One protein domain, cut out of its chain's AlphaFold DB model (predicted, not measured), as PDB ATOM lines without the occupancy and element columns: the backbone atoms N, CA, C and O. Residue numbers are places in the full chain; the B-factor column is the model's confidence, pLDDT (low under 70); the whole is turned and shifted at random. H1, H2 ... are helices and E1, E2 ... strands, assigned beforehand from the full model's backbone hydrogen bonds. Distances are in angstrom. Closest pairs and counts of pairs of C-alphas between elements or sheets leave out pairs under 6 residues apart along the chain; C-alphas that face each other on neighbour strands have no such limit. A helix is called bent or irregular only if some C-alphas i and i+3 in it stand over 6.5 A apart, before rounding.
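What this domain is: This is residues 567 to 665 of the 772 residues of the protein "LptF/LptG family permease" of Planctomycetes bacterium (UniProt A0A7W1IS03). Start with one long, twisted sheet of six strands, E1 to E6, folded over like a bent wall, as E2 to E6 each bend sharply. The short helix H1 sits beside the strands at one end of the sheet, near E1 and the end of E4, while the E5 and E6 hairpin reaches out to the opposite end. The printed part has 99 residues with six named strands followed by one named helix, in the sheet order E1 - E2 - E3 - E4 - E5 - E6, antiparallel throughout. The class is mostly strand, and the whole is compact, with a radius of gyration of the C-alphas of 13.3 A and spans of 41 by 28 by 22 A.

How they stand to each other: Begin at edge strand E1, residues 567 to 572, which forms a hairpin with E2, residues 575 to 583; look for N 568 and O 579, 2.8 A apart. E3, residues 588 to 596, is the next antiparallel neighbour, with N 578 and O 593 2.8 A apart. E4, residues 607 to 616, follows at 140 degrees to E3, with N 591 and O 611 2.8 A apart. E5, residues 619 to 631, has N 609 and O 626 2.9 A apart across to E4. Edge strand E6, residues 634 to 644, pairs with E5 at 169 degrees, with N 625 and O 640 2.8 A apart. Together they make a meander, each strand the antiparallel neighbour of the one before. E1 and E6 are apart. H1, residues 656 to 662, is on the sheet at a height of 8.2 A, over none of the strands. Its closest C-alphas to E4 are those of Arg 656 and Trp 615, 6.7 A apart, and to E1 those of Ala 662 and Trp 570, 7.7 A apart. In H1 every O i to N i+4 pair is within hydrogen-bond range.

Where its parts are: Find C-alpha 567 at (23.623, -91.242, -14.625), where E1 begins and runs 16.3 A. E2 covers 20.0 A and bends by 83 degrees at residue 580; E3 covers 21.6 A and E4 23.3 A. E5, the longest strand, covers 29.8 A to C-alpha 631 at (19.693, -107.614, 11.381), and E6 covers 25.8 A. H1 covers 9.9 A and ends at C-alpha 662, (14.795, -99.543, -21.203).

The domain as a whole: The two C-alphas farthest apart are those of Gly 585 and Glu 633, at 41.3 A. The printed part has no cut. The link from E6 to H1 is long, with 11 residues. The mean pLDDT of the printed part is 73.4; look for values under 70 at, among others, residues 597 to 606 and 629 to 637.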
ATOM      1  N   PRO A 567      24.355 -90.570 -15.669       75.69
ATOM      2  CA  PRO A 567      23.623 -91.242 -14.625       75.69
ATOM      3  C   PRO A 567      22.374 -91.887 -15.225       75.69
ATOM      4  O   PRO A 567      21.628 -91.239 -15.965       75.69
ATOM      5  N   ALA A 568      22.164 -93.157 -14.916       80.69
ATOM      6  CA  ALA A 568      21.002 -93.928 -15.322       80.69
ATOM      7  C   ALA A 568      20.252 -94.399 -14.079       80.69
ATOM      8  O   ALA A 568      20.865 -94.676 -13.054       80.69
ATOM      9  N   GLY A 569      18.932 -94.470 -14.177       80.56
ATOM     10  CA  GLY A 569      18.068 -94.969 -13.120       80.56
ATOM     11  C   GLY A 569      16.963 -95.801 -13.748       80.56
ATOM     12  O   GLY A 569      16.411 -95.394 -14.771       80.56
ATOM     13  N   TRP A 570      16.685 -96.976 -13.195       81.00
ATOM     14  CA  TRP A 570      15.648 -97.872 -13.701       81.00
ATOM     15  C   TRP A 570      15.060 -98.731 -12.583       81.00
ATOM     16  O   TRP A 570      15.675 -98.926 -11.540       81.00
ATOM     17  N   ARG A 571      13.848 -99.249 -12.792       78.44
ATOM     18  CA  ARG A 571      13.197-100.191 -11.869       78.44
ATOM     19  C   ARG A 571      13.221-101.587 -12.471       78.44
ATOM     20  O   ARG A 571      12.854-101.747 -13.633       78.44
ATOM     21  N   ALA A 572      13.659-102.569 -11.695       76.88
ATOM     22  CA  ALA A 572      13.714-103.971 -12.100       76.88
ATOM     23  C   ALA A 572      13.748-104.879 -10.864       76.88
ATOM     24  O   ALA A 572      14.443-104.559  -9.901       76.88
ATOM     25  N   GLY A 573      12.984-105.977 -10.889       72.00
ATOM     26  CA  GLY A 573      13.013-107.010  -9.843       72.00
ATOM     27  C   GLY A 573      12.672-106.531  -8.430       72.00
ATOM     28  O   GLY A 573      13.201-107.071  -7.470       72.00
ATOM     29  N   GLY A 574      11.855-105.482  -8.277       75.19
ATOM     30  CA  GLY A 574      11.564-104.890  -6.961       75.19
ATOM     31  C   GLY A 574      12.653-103.950  -6.429       75.19
ATOM     32  O   GLY A 574      12.536-103.449  -5.319       75.19
ATOM     33  N   TYR A 575      13.679-103.643  -7.226       77.75
ATOM     34  CA  TYR A 575      14.731-102.691  -6.880       77.75
ATOM     35  C   TYR A 575      14.675-101.448  -7.776       77.75
ATOM     36  O   TYR A 575      14.336-101.513  -8.964       77.75
ATOM     37  N   PHE A 576      15.035-100.297  -7.212       80.06
ATOM     38  CA  PHE A 576      15.403 -99.104  -7.962       80.06
ATOM     39  C   PHE A 576      16.918 -99.100  -8.132       80.06
ATOM     40  O   PHE A 576      17.664 -98.947  -7.172       80.06
ATOM     41  N   TRP A 577      17.372 -99.301  -9.357       83.50
ATOM     42  CA  TRP A 577      18.776 -99.303  -9.713       83.50
ATOM     43  C   TRP A 577      19.187 -97.906 -10.146       83.50
ATOM     44  O   TRP A 577      18.503 -97.278 -10.954       83.50
ATOM     45  N   THR A 578      20.326 -97.436  -9.660       83.19
ATOM     46  CA  THR A 578      20.997 -96.236 -10.146       83.19
ATOM     47  C   THR A 578      22.407 -96.601 -10.573       83.19
ATOM     48  O   THR A 578      23.076 -97.397  -9.933       83.19
ATOM     49  N   ALA A 579      22.874 -96.029 -11.671       84.75
ATOM     50  CA  ALA A 579      24.271 -96.052 -12.068       84.75
ATOM     51  C   ALA A 579      24.709 -94.602 -12.195       84.75
ATOM     52  O   ALA A 579      24.056 -93.837 -12.906       84.75
ATOM     53  N   GLN A 580      25.786 -94.193 -11.525       76.69
ATOM     54  CA  GLN A 580      26.306 -92.831 -11.717       76.69
ATOM     55  C   GLN A 580      26.933 -92.674 -13.102       76.69
ATOM     56  O   GLN A 580      26.869 -91.600 -13.706       76.69
ATOM     57  N   GLU A 581      27.501 -93.770 -13.603       77.31
ATOM     58  CA  GLU A 581      28.263 -93.807 -14.832       77.31
ATOM     59  C   GLU A 581      27.784 -94.925 -15.760       77.31
ATOM     60  O   GLU A 581      28.325 -96.027 -15.782       77.31
ATOM     61  N   ALA A 582      26.756 -94.640 -16.554       77.88
ATOM     62  CA  ALA A 582      26.196 -95.582 -17.509       77.88
ATOM     63  C   ALA A 582      26.642 -95.282 -18.941       77.88
ATOM     64  O   ALA A 582      26.481 -94.161 -19.437       77.88
ATOM     65  N   ILE A 583      27.096 -96.326 -19.635       77.94
ATOM     66  CA  ILE A 583      27.236 -96.376 -21.092       77.94
ATOM     67  C   ILE A 583      26.353 -97.530 -21.594       77.94
ATOM     68  O   ILE A 583      26.845 -98.644 -21.797       77.94
ATOM     69  N   PRO A 584      25.043 -97.291 -21.818       75.12
ATOM     70  CA  PRO A 584      24.098 -98.360 -22.142       75.12
ATOM     71  C   PRO A 584      24.483 -99.163 -23.392       75.12
ATOM     72  O   PRO A 584      24.361-100.383 -23.401       75.12
ATOM     73  N   GLY A 585      25.011 -98.495 -24.427       69.44
ATOM     74  CA  GLY A 585      25.432 -99.147 -25.675       69.44
ATOM     75  C   GLY A 585      26.648-100.069 -25.533       69.44
ATOM     76  O   GLY A 585      26.787-101.002 -26.316       69.44
ATOM     77  N   ALA A 586      27.500 -99.838 -24.531       70.69
ATOM     78  CA  ALA A 586      28.635-100.705 -24.205       70.69
ATOM     79  C   ALA A 586      28.310-101.702 -23.079       70.69
ATOM     80  O   ALA A 586      29.185-102.471 -22.690       70.69
ATOM     81  N   SER A 587      27.083-101.665 -22.536       80.06
ATOM     82  CA  SER A 587      26.644-102.471 -21.387       80.06
ATOM     83  C   SER A 587      27.575-102.353 -20.177       80.06
ATOM     84  O   SER A 587      27.795-103.319 -19.451       80.06
ATOM     85  N   ARG A 588      28.141-101.155 -19.982       80.81
ATOM     86  CA  ARG A 588      29.018-100.827 -18.858       80.81
ATOM     87  C   ARG A 588      28.312 -99.832 -17.958       80.81
ATOM     88  O   ARG A 588      27.956 -98.741 -18.409       80.81
ATOM     89  N   PHE A 589      28.135-100.213 -16.703       85.81
ATOM     90  CA  PHE A 589      27.566 -99.361 -15.670       85.81
ATOM     91  C   PHE A 589      28.521 -99.372 -14.486       85.81
ATOM     92  O   PHE A 589      28.741-100.424 -13.895       85.81
ATOM     93  N   ASN A 590      29.102 -98.224 -14.157       84.06
ATOM     94  CA  ASN A 590      29.952 -98.093 -12.979       84.06
ATOM     95  C   ASN A 590      29.188 -97.383 -11.863       84.06
ATOM     96  O   ASN A 590      28.304 -96.551 -12.126       84.06
ATOM     97  N   ARG A 591      29.577 -97.689 -10.621       82.25
ATOM     98  CA  ARG A 591      29.006 -97.146  -9.383       82.25
ATOM     99  C   ARG A 591      27.498 -97.343  -9.362       82.25
ATOM    100  O   ARG A 591      26.724 -96.386  -9.475       82.25
ATOM    101  N   VAL A 592      27.122 -98.614  -9.321       85.25
ATOM    102  CA  VAL A 592      25.741 -99.069  -9.354       85.25
ATOM    103  C   VAL A 592      25.232 -99.230  -7.932       85.25
ATOM    104  O   VAL A 592      25.873 -99.876  -7.111       85.25
ATOM    105  N   THR A 593      24.060 -98.678  -7.651       82.50
ATOM    106  CA  THR A 593      23.361 -98.870  -6.385       82.50
ATOM    107  C   THR A 593      21.961 -99.392  -6.665       82.50
ATOM    108  O   THR A 593      21.208 -98.767  -7.404       82.50
ATOM    109  N   ALA A 594      21.592-100.523  -6.077       83.31
ATOM    110  CA  ALA A 594      20.232-101.035  -6.078       83.31
ATOM    111  C   ALA A 594      19.594-100.776  -4.710       83.31
ATOM    112  O   ALA A 594      20.091-101.223  -3.676       83.31
ATOM    113  N   PHE A 595      18.485-100.047  -4.709       78.00
ATOM    114  CA  PHE A 595      17.667 -99.800  -3.531       78.00
ATOM    115  C   PHE A 595      16.465-100.732  -3.565       78.00
ATOM    116  O   PHE A 595      15.705-100.700  -4.533       78.00
ATOM    117  N   ALA A 596      16.274-101.558  -2.540       73.38
ATOM    118  CA  ALA A 596      15.057-102.355  -2.430       73.38
ATOM    119  C   ALA A 596      13.832-101.434  -2.306       73.38
ATOM    120  O   ALA A 596      13.778-100.569  -1.431       73.38
ATOM    121  N   VAL A 597      12.856-101.614  -3.193       65.88
ATOM    122  CA  VAL A 597      11.560-100.936  -3.137       65.88
ATOM    123  C   VAL A 597      10.604-101.878  -2.414       65.88
ATOM    124  O   VAL A 597      10.068-102.808  -3.011       65.88
ATOM    125  N   ASP A 598      10.406-101.646  -1.123       56.47
ATOM    126  CA  ASP A 598       9.536-102.470  -0.288       56.47
ATOM    127  C   ASP A 598       8.058-102.213  -0.645       56.47
ATOM    128  O   ASP A 598       7.509-101.142  -0.381       56.47
ATOM    129  N   THR A 599       7.407-103.166  -1.320       47.06
ATOM    130  CA  THR A 599       5.996-103.044  -1.721       47.06
ATOM    131  C   THR A 599       5.002-103.469  -0.645       47.06
ATOM    132  O   THR A 599       3.811-103.490  -0.957       47.06
ATOM    133  N   ARG A 600       5.399-103.786   0.599       38.22
ATOM    134  CA  ARG A 600       4.413-104.071   1.671       38.22
ATOM    135  C   ARG A 600       4.900-103.995   3.118       38.22
ATOM    136  O   ARG A 600       4.056-104.094   4.005       38.22
ATOM    137  N   ALA A 601       6.177-103.767   3.387       38.16
ATOM    138  CA  ALA A 601       6.655-103.464   4.728       38.16
ATOM    139  C   ALA A 601       7.428-102.139   4.704       38.16
ATOM    140  O   ALA A 601       7.925-101.689   3.687       38.16
ATOM    141  N   SER A 602       7.482-101.421   5.811       40.03
ATOM    142  CA  SER A 602       8.365-100.256   5.969       40.03
ATOM    143  C   SER A 602       9.689-100.672   6.620       40.03
ATOM    144  O   SER A 602      10.350 -99.877   7.286       40.03
ATOM    145  N   THR A 603      10.049-101.953   6.514       40.31
ATOM    146  CA  THR A 603      10.939-102.617   7.472       40.31
ATOM    147  C   THR A 603      11.766-103.744   6.846       40.31
ATOM    148  O   THR A 603      11.877-104.804   7.437       40.31
ATOM    149  N   ALA A 604      12.410-103.519   5.694       47.97
ATOM    150  CA  ALA A 604      13.794-103.959   5.412       47.97
ATOM    151  C   ALA A 604      14.194-103.655   3.956       47.97
ATOM    152  O   ALA A 604      14.255-104.542   3.107       47.97
ATOM    153  N   ALA A 605      14.533-102.398   3.651       52.31
ATOM    154  CA  ALA A 605      15.117-102.068   2.354       52.31
ATOM    155  C   ALA A 605      16.639-102.292   2.386       52.31
ATOM    156  O   ALA A 605      17.395-101.418   2.813       52.31
ATOM    157  N   GLY A 606      17.099-103.473   1.967       64.19
ATOM    158  CA  GLY A 606      18.523-103.712   1.739       64.19
ATOM    159  C   GLY A 606      19.044-102.825   0.603       64.19
ATOM    160  O   GLY A 606      18.430-102.753  -0.466       64.19
ATOM    161  N   VAL A 607      20.163-102.137   0.832       72.75
ATOM    162  CA  VAL A 607      20.869-101.376  -0.208       72.75
ATOM    163  C   VAL A 607      22.013-102.245  -0.716       72.75
ATOM    164  O   VAL A 607      22.780-102.791   0.073       72.75
ATOM    165  N   VAL A 608      22.132-102.390  -2.030       79.00
ATOM    166  CA  VAL A 608      23.264-103.070  -2.666       79.00
ATOM    167  C   VAL A 608      24.058-102.027  -3.424       79.00
ATOM    168  O   VAL A 608      23.511-101.336  -4.274       79.00
ATOM    169  N   THR A 609      25.339-101.899  -3.120       78.62
ATOM    170  CA  THR A 609      26.262-101.016  -3.846       78.62
ATOM    171  C   THR A 609      27.308-101.864  -4.545       78.62
ATOM    172  O   THR A 609      27.773-102.842  -3.972       78.62
ATOM    173  N   ALA A 610      27.672-101.513  -5.769       82.75
ATOM    174  CA  ALA A 610      28.688-102.209  -6.541       82.75
ATOM    175  C   ALA A 610      29.479-101.225  -7.397       82.75
ATOM    176  O   ALA A 610      28.937-100.250  -7.932       82.75
ATOM    177  N   ASP A 611      30.756-101.516  -7.591       82.31
ATOM    178  CA  ASP A 611      31.637-100.655  -8.372       82.31
ATOM    179  C   ASP A 611      31.363-100.765  -9.869       82.31
ATOM    180  O   ASP A 611      31.450 -99.770 -10.597       82.31
ATOM    181  N   ARG A 612      30.978-101.954 -10.344       84.50
ATOM    182  CA  ARG A 612      30.684-102.188 -11.760       84.50
ATOM    183  C   ARG A 612      29.645-103.285 -11.968       84.50
ATOM    184  O   ARG A 612      29.734-104.352 -11.378       84.50
ATOM    185  N   LEU A 613      28.728-103.043 -12.897       87.19
ATOM    186  CA  LEU A 613      27.804-104.016 -13.473       87.19
ATOM    187  C   LEU A 613      28.169-104.213 -14.951       87.19
ATOM    188  O   LEU A 613      28.209-103.249 -15.729       87.19
ATOM    189  N   ALA A 614      28.449-105.458 -15.331       85.94
ATOM    190  CA  ALA A 614      28.835-105.830 -16.691       85.94
ATOM    191  C   ALA A 614      28.057-107.056 -17.180       85.94
ATOM    192  O   ALA A 614      27.590-107.874 -16.390       85.94
ATOM    193  N   TRP A 615      27.927-107.171 -18.502       84.00
ATOM    194  CA  TRP A 615      27.298-108.314 -19.156       84.00
ATOM    195  C   TRP A 615      28.360-109.303 -19.646       84.00
ATOM    196  O   TRP A 615      29.127-108.981 -20.559       84.00
ATOM    197  N   GLU A 616      28.389-110.506 -19.077       83.62
ATOM    198  CA  GLU A 616      29.355-111.567 -19.392       83.62
ATOM    199  C   GLU A 616      28.642-112.917 -19.510       83.62
ATOM    200  O   GLU A 616      27.764-113.235 -18.717       83.62
ATOM    201  N   GLY A 617      28.983-113.722 -20.523       77.81
ATOM    202  CA  GLY A 617      28.450-115.089 -20.648       77.81
ATOM    203  C   GLY A 617      26.919-115.201 -20.750       77.81
ATOM    204  O   GLY A 617      26.371-116.255 -20.444       77.81
ATOM    205  N   GLY A 618      26.224-114.130 -21.156       81.06
ATOM    206  CA  GLY A 618      24.758-114.093 -21.219       81.06
ATOM    207  C   GLY A 618      24.069-113.746 -19.894       81.06
ATOM    208  O   GLY A 618      22.874-113.999 -19.763       81.06
ATOM    209  N   ARG A 619      24.807-113.205 -18.915       83.56
ATOM    210  CA  ARG A 619      24.319-112.875 -17.568       83.56
ATOM    211  C   ARG A 619      24.852-111.517 -17.114       83.56
ATOM    212  O   ARG A 619      25.879-111.045 -17.608       83.56
ATOM    213  N   TRP A 620      24.173-110.902 -16.149       85.62
ATOM    214  CA  TRP A 620      24.679-109.720 -15.453       85.62
ATOM    215  C   TRP A 620      25.536-110.125 -14.254       85.62
ATOM    216  O   TRP A 620      25.114-110.944 -13.439       85.62
ATOM    217  N   VAL A 621      26.709-109.503 -14.136       85.94
ATOM    218  CA  VAL A 621      27.674-109.738 -13.057       85.94
ATOM    219  C   VAL A 621      27.984-108.413 -12.366       85.94
ATOM    220  O   VAL A 621      28.320-107.426 -13.035       85.94
ATOM    221  N   LEU A 622      27.885-108.393 -11.036       85.62
ATOM    222  CA  LEU A 622      28.320-107.280 -10.197       85.62
ATOM    223  C   LEU A 622      29.739-107.530  -9.682       85.62
ATOM    224  O   LEU A 622      30.099-108.636  -9.276       85.62
ATOM    225  N   TYR A 623      30.542-106.475  -9.696       83.31
ATOM    226  CA  TYR A 623      31.915-106.459  -9.212       83.31
ATOM    227  C   TYR A 623      32.017-105.586  -7.971       83.31
ATOM    228  O   TYR A 623      31.470-104.480  -7.959       83.31
ATOM    229  N   ASP A 624      32.739-106.098  -6.977       81.00
ATOM    230  CA  ASP A 624      32.947-105.477  -5.668       81.00
ATOM    231  C   ASP A 624      31.628-105.016  -5.031       81.00
ATOM    232  O   ASP A 624      31.315-103.832  -4.889       81.00
ATOM    233  N   THR A 625      30.779-106.007  -4.768       77.38
ATOM    234  CA  THR A 625      29.418-105.800  -4.287       77.38
ATOM    235  C   THR A 625      29.410-105.771  -2.772       77.38
ATOM    236  O   THR A 625      29.897-106.689  -2.116       77.38
ATOM    237  N   ILE A 626      28.781-104.745  -2.219       75.81
ATOM    238  CA  ILE A 626      28.512-104.616  -0.797       75.81
ATOM    239  C   ILE A 626      27.004-104.592  -0.614       75.81
ATOM    240  O   ILE A 626      26.316-103.693  -1.113       75.81
ATOM    241  N   ARG A 627      26.493-105.592   0.100       74.38
ATOM    242  CA  ARG A 627      25.091-105.679   0.490       74.38
ATOM    243  C   ARG A 627      24.948-105.253   1.943       74.38
ATOM    244  O   ARG A 627      25.641-105.768   2.818       74.38
ATOM    245  N   TYR A 628      24.024-104.329   2.175       71.31
ATOM    246  CA  TYR A 628      23.611-103.907   3.502       71.31
ATOM    247  C   TYR A 628      22.317-104.638   3.854       71.31
ATOM    248  O   TYR A 628      21.268-104.363   3.266       71.31
ATOM    249  N   GLU A 629      22.393-105.580   4.791       65.44
ATOM    250  CA  GLU A 629      21.225-106.267   5.350       65.44
ATOM    251  C   GLU A 629      20.955-105.771   6.767       65.44
ATOM    252  O   GLU A 629      21.879-105.516   7.541       65.44
ATOM    253  N   ARG A 630      19.675-105.608   7.102       61.00
ATOM    254  CA  ARG A 630      19.252-105.194   8.437       61.00
ATOM    255  C   ARG A 630      19.035-106.433   9.301       61.00
ATOM    256  O   ARG A 630      18.131-107.214   9.025       61.00
ATOM    257  N   GLU A 631      19.814-106.563  10.368       60.28
ATOM    258  CA  GLU A 631      19.693-107.614  11.381       60.28
ATOM    259  C   GLU A 631      19.375-106.927  12.725       60.28
ATOM    260  O   GLU A 631      20.261-106.505  13.469       60.28
ATOM    261  N   GLY A 632      18.082-106.690  12.992       64.00
ATOM    262  CA  GLY A 632      17.619-105.943  14.174       64.00
ATOM    263  C   GLY A 632      17.854-104.423  14.083       64.00
ATOM    264  O   GLY A 632      17.340-103.759  13.173       64.00
ATOM    265  N   GLU A 633      18.594-103.859  15.046       54.34
ATOM    266  CA  GLU A 633      19.073-102.458  15.033       54.34
ATOM    267  C   GLU A 633      20.432-102.293  14.328       54.34
ATOM    268  O   GLU A 633      20.831-101.176  13.998       54.34
ATOM    269  N   THR A 634      21.131-103.397  14.057       50.66
ATOM    270  CA  THR A 634      22.458-103.408  13.436       50.66
ATOM    271  C   THR A 634      22.390-103.761  11.952       50.66
ATOM    272  O   THR A 634      21.533-104.526  11.511       50.66
ATOM    273  N   TRP A 635      23.299-103.192  11.163       59.19
ATOM    274  CA  TRP A 635      23.449-103.519   9.746       59.19
ATOM    275  C   TRP A 635      24.639-104.447   9.567       59.19
ATOM    276  O   TRP A 635      25.739-104.142  10.032       59.19
ATOM    277  N   LYS A 636      24.422-105.567   8.881       65.69
ATOM    278  CA  LYS A 636      25.483-106.494   8.512       65.69
ATOM    279  C   LYS A 636      25.949-106.183   7.099       65.69
ATOM    280  O   LYS A 636      25.151-106.118   6.162       65.69
ATOM    281  N   GLU A 637      27.251-105.975   6.968       67.50
ATOM    282  CA  GLU A 637      27.916-105.783   5.686       67.50
ATOM    283  C   GLU A 637      28.334-107.148   5.131       67.50
ATOM    284  O   GLU A 637      29.108-107.874   5.757       67.50
ATOM    285  N   VAL A 638      27.827-107.500   3.950       70.62
ATOM    286  CA  VAL A 638      28.263-108.696   3.221       70.62
ATOM    287  C   VAL A 638      28.994-108.242   1.964       70.62
ATOM    288  O   VAL A 638      28.387-107.658   1.062       70.62
ATOM    289  N   ARG A 639      30.309-108.494   1.919       69.12
ATOM    290  CA  ARG A 639      31.169-108.185   0.768       69.12
ATOM    291  C   ARG A 639      31.313-109.393  -0.139       69.12
ATOM    292  O   ARG A 639      31.661-110.481   0.314       69.12
ATOM    293  N   VAL A 640      31.098-109.174  -1.428       72.62
ATOM    294  CA  VAL A 640      31.237-110.192  -2.464       72.62
ATOM    295  C   VAL A 640      32.018-109.597  -3.631       72.62
ATOM    296  O   VAL A 640      31.539-108.703  -4.325       72.62
ATOM    297  N   ALA A 641      33.233-110.101  -3.864       67.56
ATOM    298  CA  ALA A 641      34.130-109.580  -4.901       67.56
ATOM    299  C   ALA A 641      33.552-109.728  -6.323       67.56
ATOM    300  O   ALA A 641      33.738-108.855  -7.173       67.56
ATOM    301  N   ARG A 642      32.826-110.823  -6.574       73.62
ATOM    302  CA  ARG A 642      32.096-111.092  -7.815       73.62
ATOM    303  C   ARG A 642      30.777-111.773  -7.474       73.62
ATOM    304  O   ARG A 642      30.793-112.866  -6.918       73.62
ATOM    305  N   ALA A 643      29.672-111.129  -7.817       67.25
ATOM    306  CA  ALA A 643      28.323-111.582  -7.511       67.25
ATOM    307  C   ALA A 643      27.531-111.765  -8.814       67.25
ATOM    308  O   ALA A 643      27.286-110.790  -9.533       67.25
ATOM    309  N   ASP A 644      27.117-112.998  -9.114       70.00
ATOM    310  CA  ASP A 644      26.074-113.237 -10.116       70.00
ATOM    311  C   ASP A 644      24.736-112.772  -9.520       70.00
ATOM    312  O   ASP A 644      24.396-113.095  -8.382       70.00
ATOM    313  N   LEU A 645      23.970-111.977 -10.274       70.31
ATOM    314  CA  LEU A 645      22.742-111.348  -9.764       70.31
ATOM    315  C   LEU A 645      21.719-112.361  -9.218       70.31
ATOM    316  O   LEU A 645      21.085-112.122  -8.188       70.31
ATOM    317  N   ILE A 646      21.604-113.505  -9.900       61.56
ATOM    318  CA  ILE A 646      20.642-114.573  -9.602       61.56
ATOM    319  C   ILE A 646      20.959-115.232  -8.252       61.56
ATOM    320  O   ILE A 646      20.049-115.459  -7.457       61.56
ATOM    321  N   ASP A 647      22.242-115.449  -7.953       61.34
ATOM    322  CA  ASP A 647      22.697-116.099  -6.715       61.34
ATOM    323  C   ASP A 647      22.464-115.221  -5.472       61.34
ATOM    324  O   ASP A 647      22.417-115.713  -4.345       61.34
ATOM    325  N   HIS A 648      22.260-113.915  -5.674       61.06
ATOM    326  CA  HIS A 648      22.015-112.934  -4.615       61.06
ATOM    327  C   HIS A 648      20.559-112.453  -4.533       61.06
ATOM    328  O   HIS A 648      20.270-111.495  -3.809       61.06
ATOM    329  N   GLY A 649      19.630-113.103  -5.247       62.88
ATOM    330  CA  GLY A 649      18.204-112.749  -5.238       62.88
ATOM    331  C   GLY A 649      17.894-111.382  -5.862       62.88
ATOM    332  O   GLY A 649      16.812-110.837  -5.645       62.88
ATOM    333  N   LEU A 650      18.835-110.815  -6.623       70.19
ATOM    334  CA  LEU A 650      18.676-109.565  -7.361       70.19
ATOM    335  C   LEU A 650      18.238-109.905  -8.784       70.19
ATOM    336  O   LEU A 650      19.070-110.184  -9.640       70.19
ATOM    337  N   ASP A 651      16.938-109.884  -9.062       68.69
ATOM    338  CA  ASP A 651      16.458-110.190 -10.411       68.69
ATOM    339  C   ASP A 651      16.552-108.958 -11.331       68.69
ATOM    340  O   ASP A 651      15.894-107.934 -11.122       68.69
ATOM    341  N   LEU A 652      17.386-109.047 -12.369       77.19
ATOM    342  CA  LEU A 652      17.418-108.081 -13.464       77.19
ATOM    343  C   LEU A 652      17.005-108.795 -14.761       77.19
ATOM    344  O   LEU A 652      17.873-109.272 -15.493       77.19
ATOM    345  N   PRO A 653      15.702-108.821 -15.101       75.50
ATOM    346  CA  PRO A 653      15.165-109.658 -16.178       75.50
ATOM    347  C   PRO A 653      15.490-109.141 -17.591       75.50
ATOM    348  O   PRO A 653      14.956-109.639 -18.579       75.50
ATOM    349  N   PHE A 654      16.329-108.109 -17.710       80.94
ATOM    350  CA  PHE A 654      16.658-107.476 -18.981       80.94
ATOM    351  C   PHE A 654      17.930-108.066 -19.589       80.94
ATOM    352  O   PHE A 654      18.986-108.032 -18.965       80.94
ATOM    353  N   ASP A 655      17.882-108.474 -20.858       83.44
ATOM    354  CA  ASP A 655      19.097-108.692 -21.659       83.44
ATOM    355  C   ASP A 655      19.831-107.356 -21.921       83.44
ATOM    356  O   ASP A 655      19.243-106.270 -21.844       83.44
ATOM    357  N   ARG A 656      21.107-107.406 -22.322       83.50
ATOM    358  CA  ARG A 656      21.932-106.232 -22.663       83.50
ATOM    359  C   ARG A 656      21.223-105.245 -23.596       83.50
ATOM    360  O   ARG A 656      21.313-104.031 -23.408       83.50
ATOM    361  N   ARG A 657      20.503-105.753 -24.608       81.75
ATOM    362  CA  ARG A 657      19.776-104.925 -25.586       81.75
ATOM    363  C   ARG A 657      18.512-104.336 -24.976       81.75
ATOM    364  O   ARG A 657      18.216-103.168 -25.216       81.75
ATOM    365  N   GLN A 658      17.794-105.123 -24.181       83.81
ATOM    366  CA  GLN A 658      16.570-104.688 -23.518       83.81
ATOM    367  C   GLN A 658      16.864-103.621 -22.469       83.81
ATOM    368  O   GLN A 658      16.160-102.619 -22.450       83.81
ATOM    369  N   LEU A 659      17.942-103.748 -21.690       83.56
ATOM    370  CA  LEU A 659      18.355-102.715 -20.739       83.56
ATOM    371  C   LEU A 659      18.752-101.421 -21.465       83.56
ATOM    372  O   LEU A 659      18.336-100.330 -21.080       83.56
ATOM    373  N   ALA A 660      19.488-101.527 -22.576       81.50
ATOM    374  CA  ALA A 660      19.832-100.366 -23.394       81.50
ATOM    375  C   ALA A 660      18.597 -99.674 -24.006       81.50
ATOM    376  O   ALA A 660      18.580 -98.449 -24.143       81.50
ATOM    377  N   ILE A 661      17.553-100.428 -24.370       81.62
ATOM    378  CA  ILE A 661      16.251 -99.872 -24.770       81.62
ATOM    379  C   ILE A 661      15.533 -99.269 -23.559       81.62
ATOM    380  O   ILE A 661      15.043 -98.150 -23.658       81.62
ATOM    381  N   ALA A 662      15.486 -99.961 -22.420       80.81
ATOM    382  CA  ALA A 662      14.795 -99.543 -21.203       80.81
ATOM    383  C   ALA A 662      15.274 -98.165 -20.729       80.81
ATOM    384  O   ALA A 662      14.443 -97.298 -20.468       80.81
ATOM    385  N   LEU A 663      16.593 -97.950 -20.741       79.62
ATOM    386  CA  LEU A 663      17.255 -96.718 -20.309       79.62
ATOM    387  C   LEU A 663      17.099 -95.532 -21.264       79.62
ATOM    388  O   LEU A 663      17.381 -94.394 -20.881       79.62
ATOM    389  N   ARG A 664      16.664 -95.761 -22.510       76.50
ATOM    390  CA  ARG A 664      16.319 -94.650 -23.402       76.50
ATOM    391  C   ARG A 664      15.037 -93.979 -22.904       76.50
ATOM    392  O   ARG A 664      14.113 -94.675 -22.490       76.50
ATOM    393  N   PRO A 665      14.925 -92.642 -22.983       75.75
ATOM    394  CA  PRO A 665      13.670 -91.969 -22.678       75.75
ATOM    395  C   PRO A 665      12.522 -92.540 -23.511       75.75
ATOM    396  O   PRO A 665      12.654 -92.658 -24.726       75.75
TER     397      PRO A 665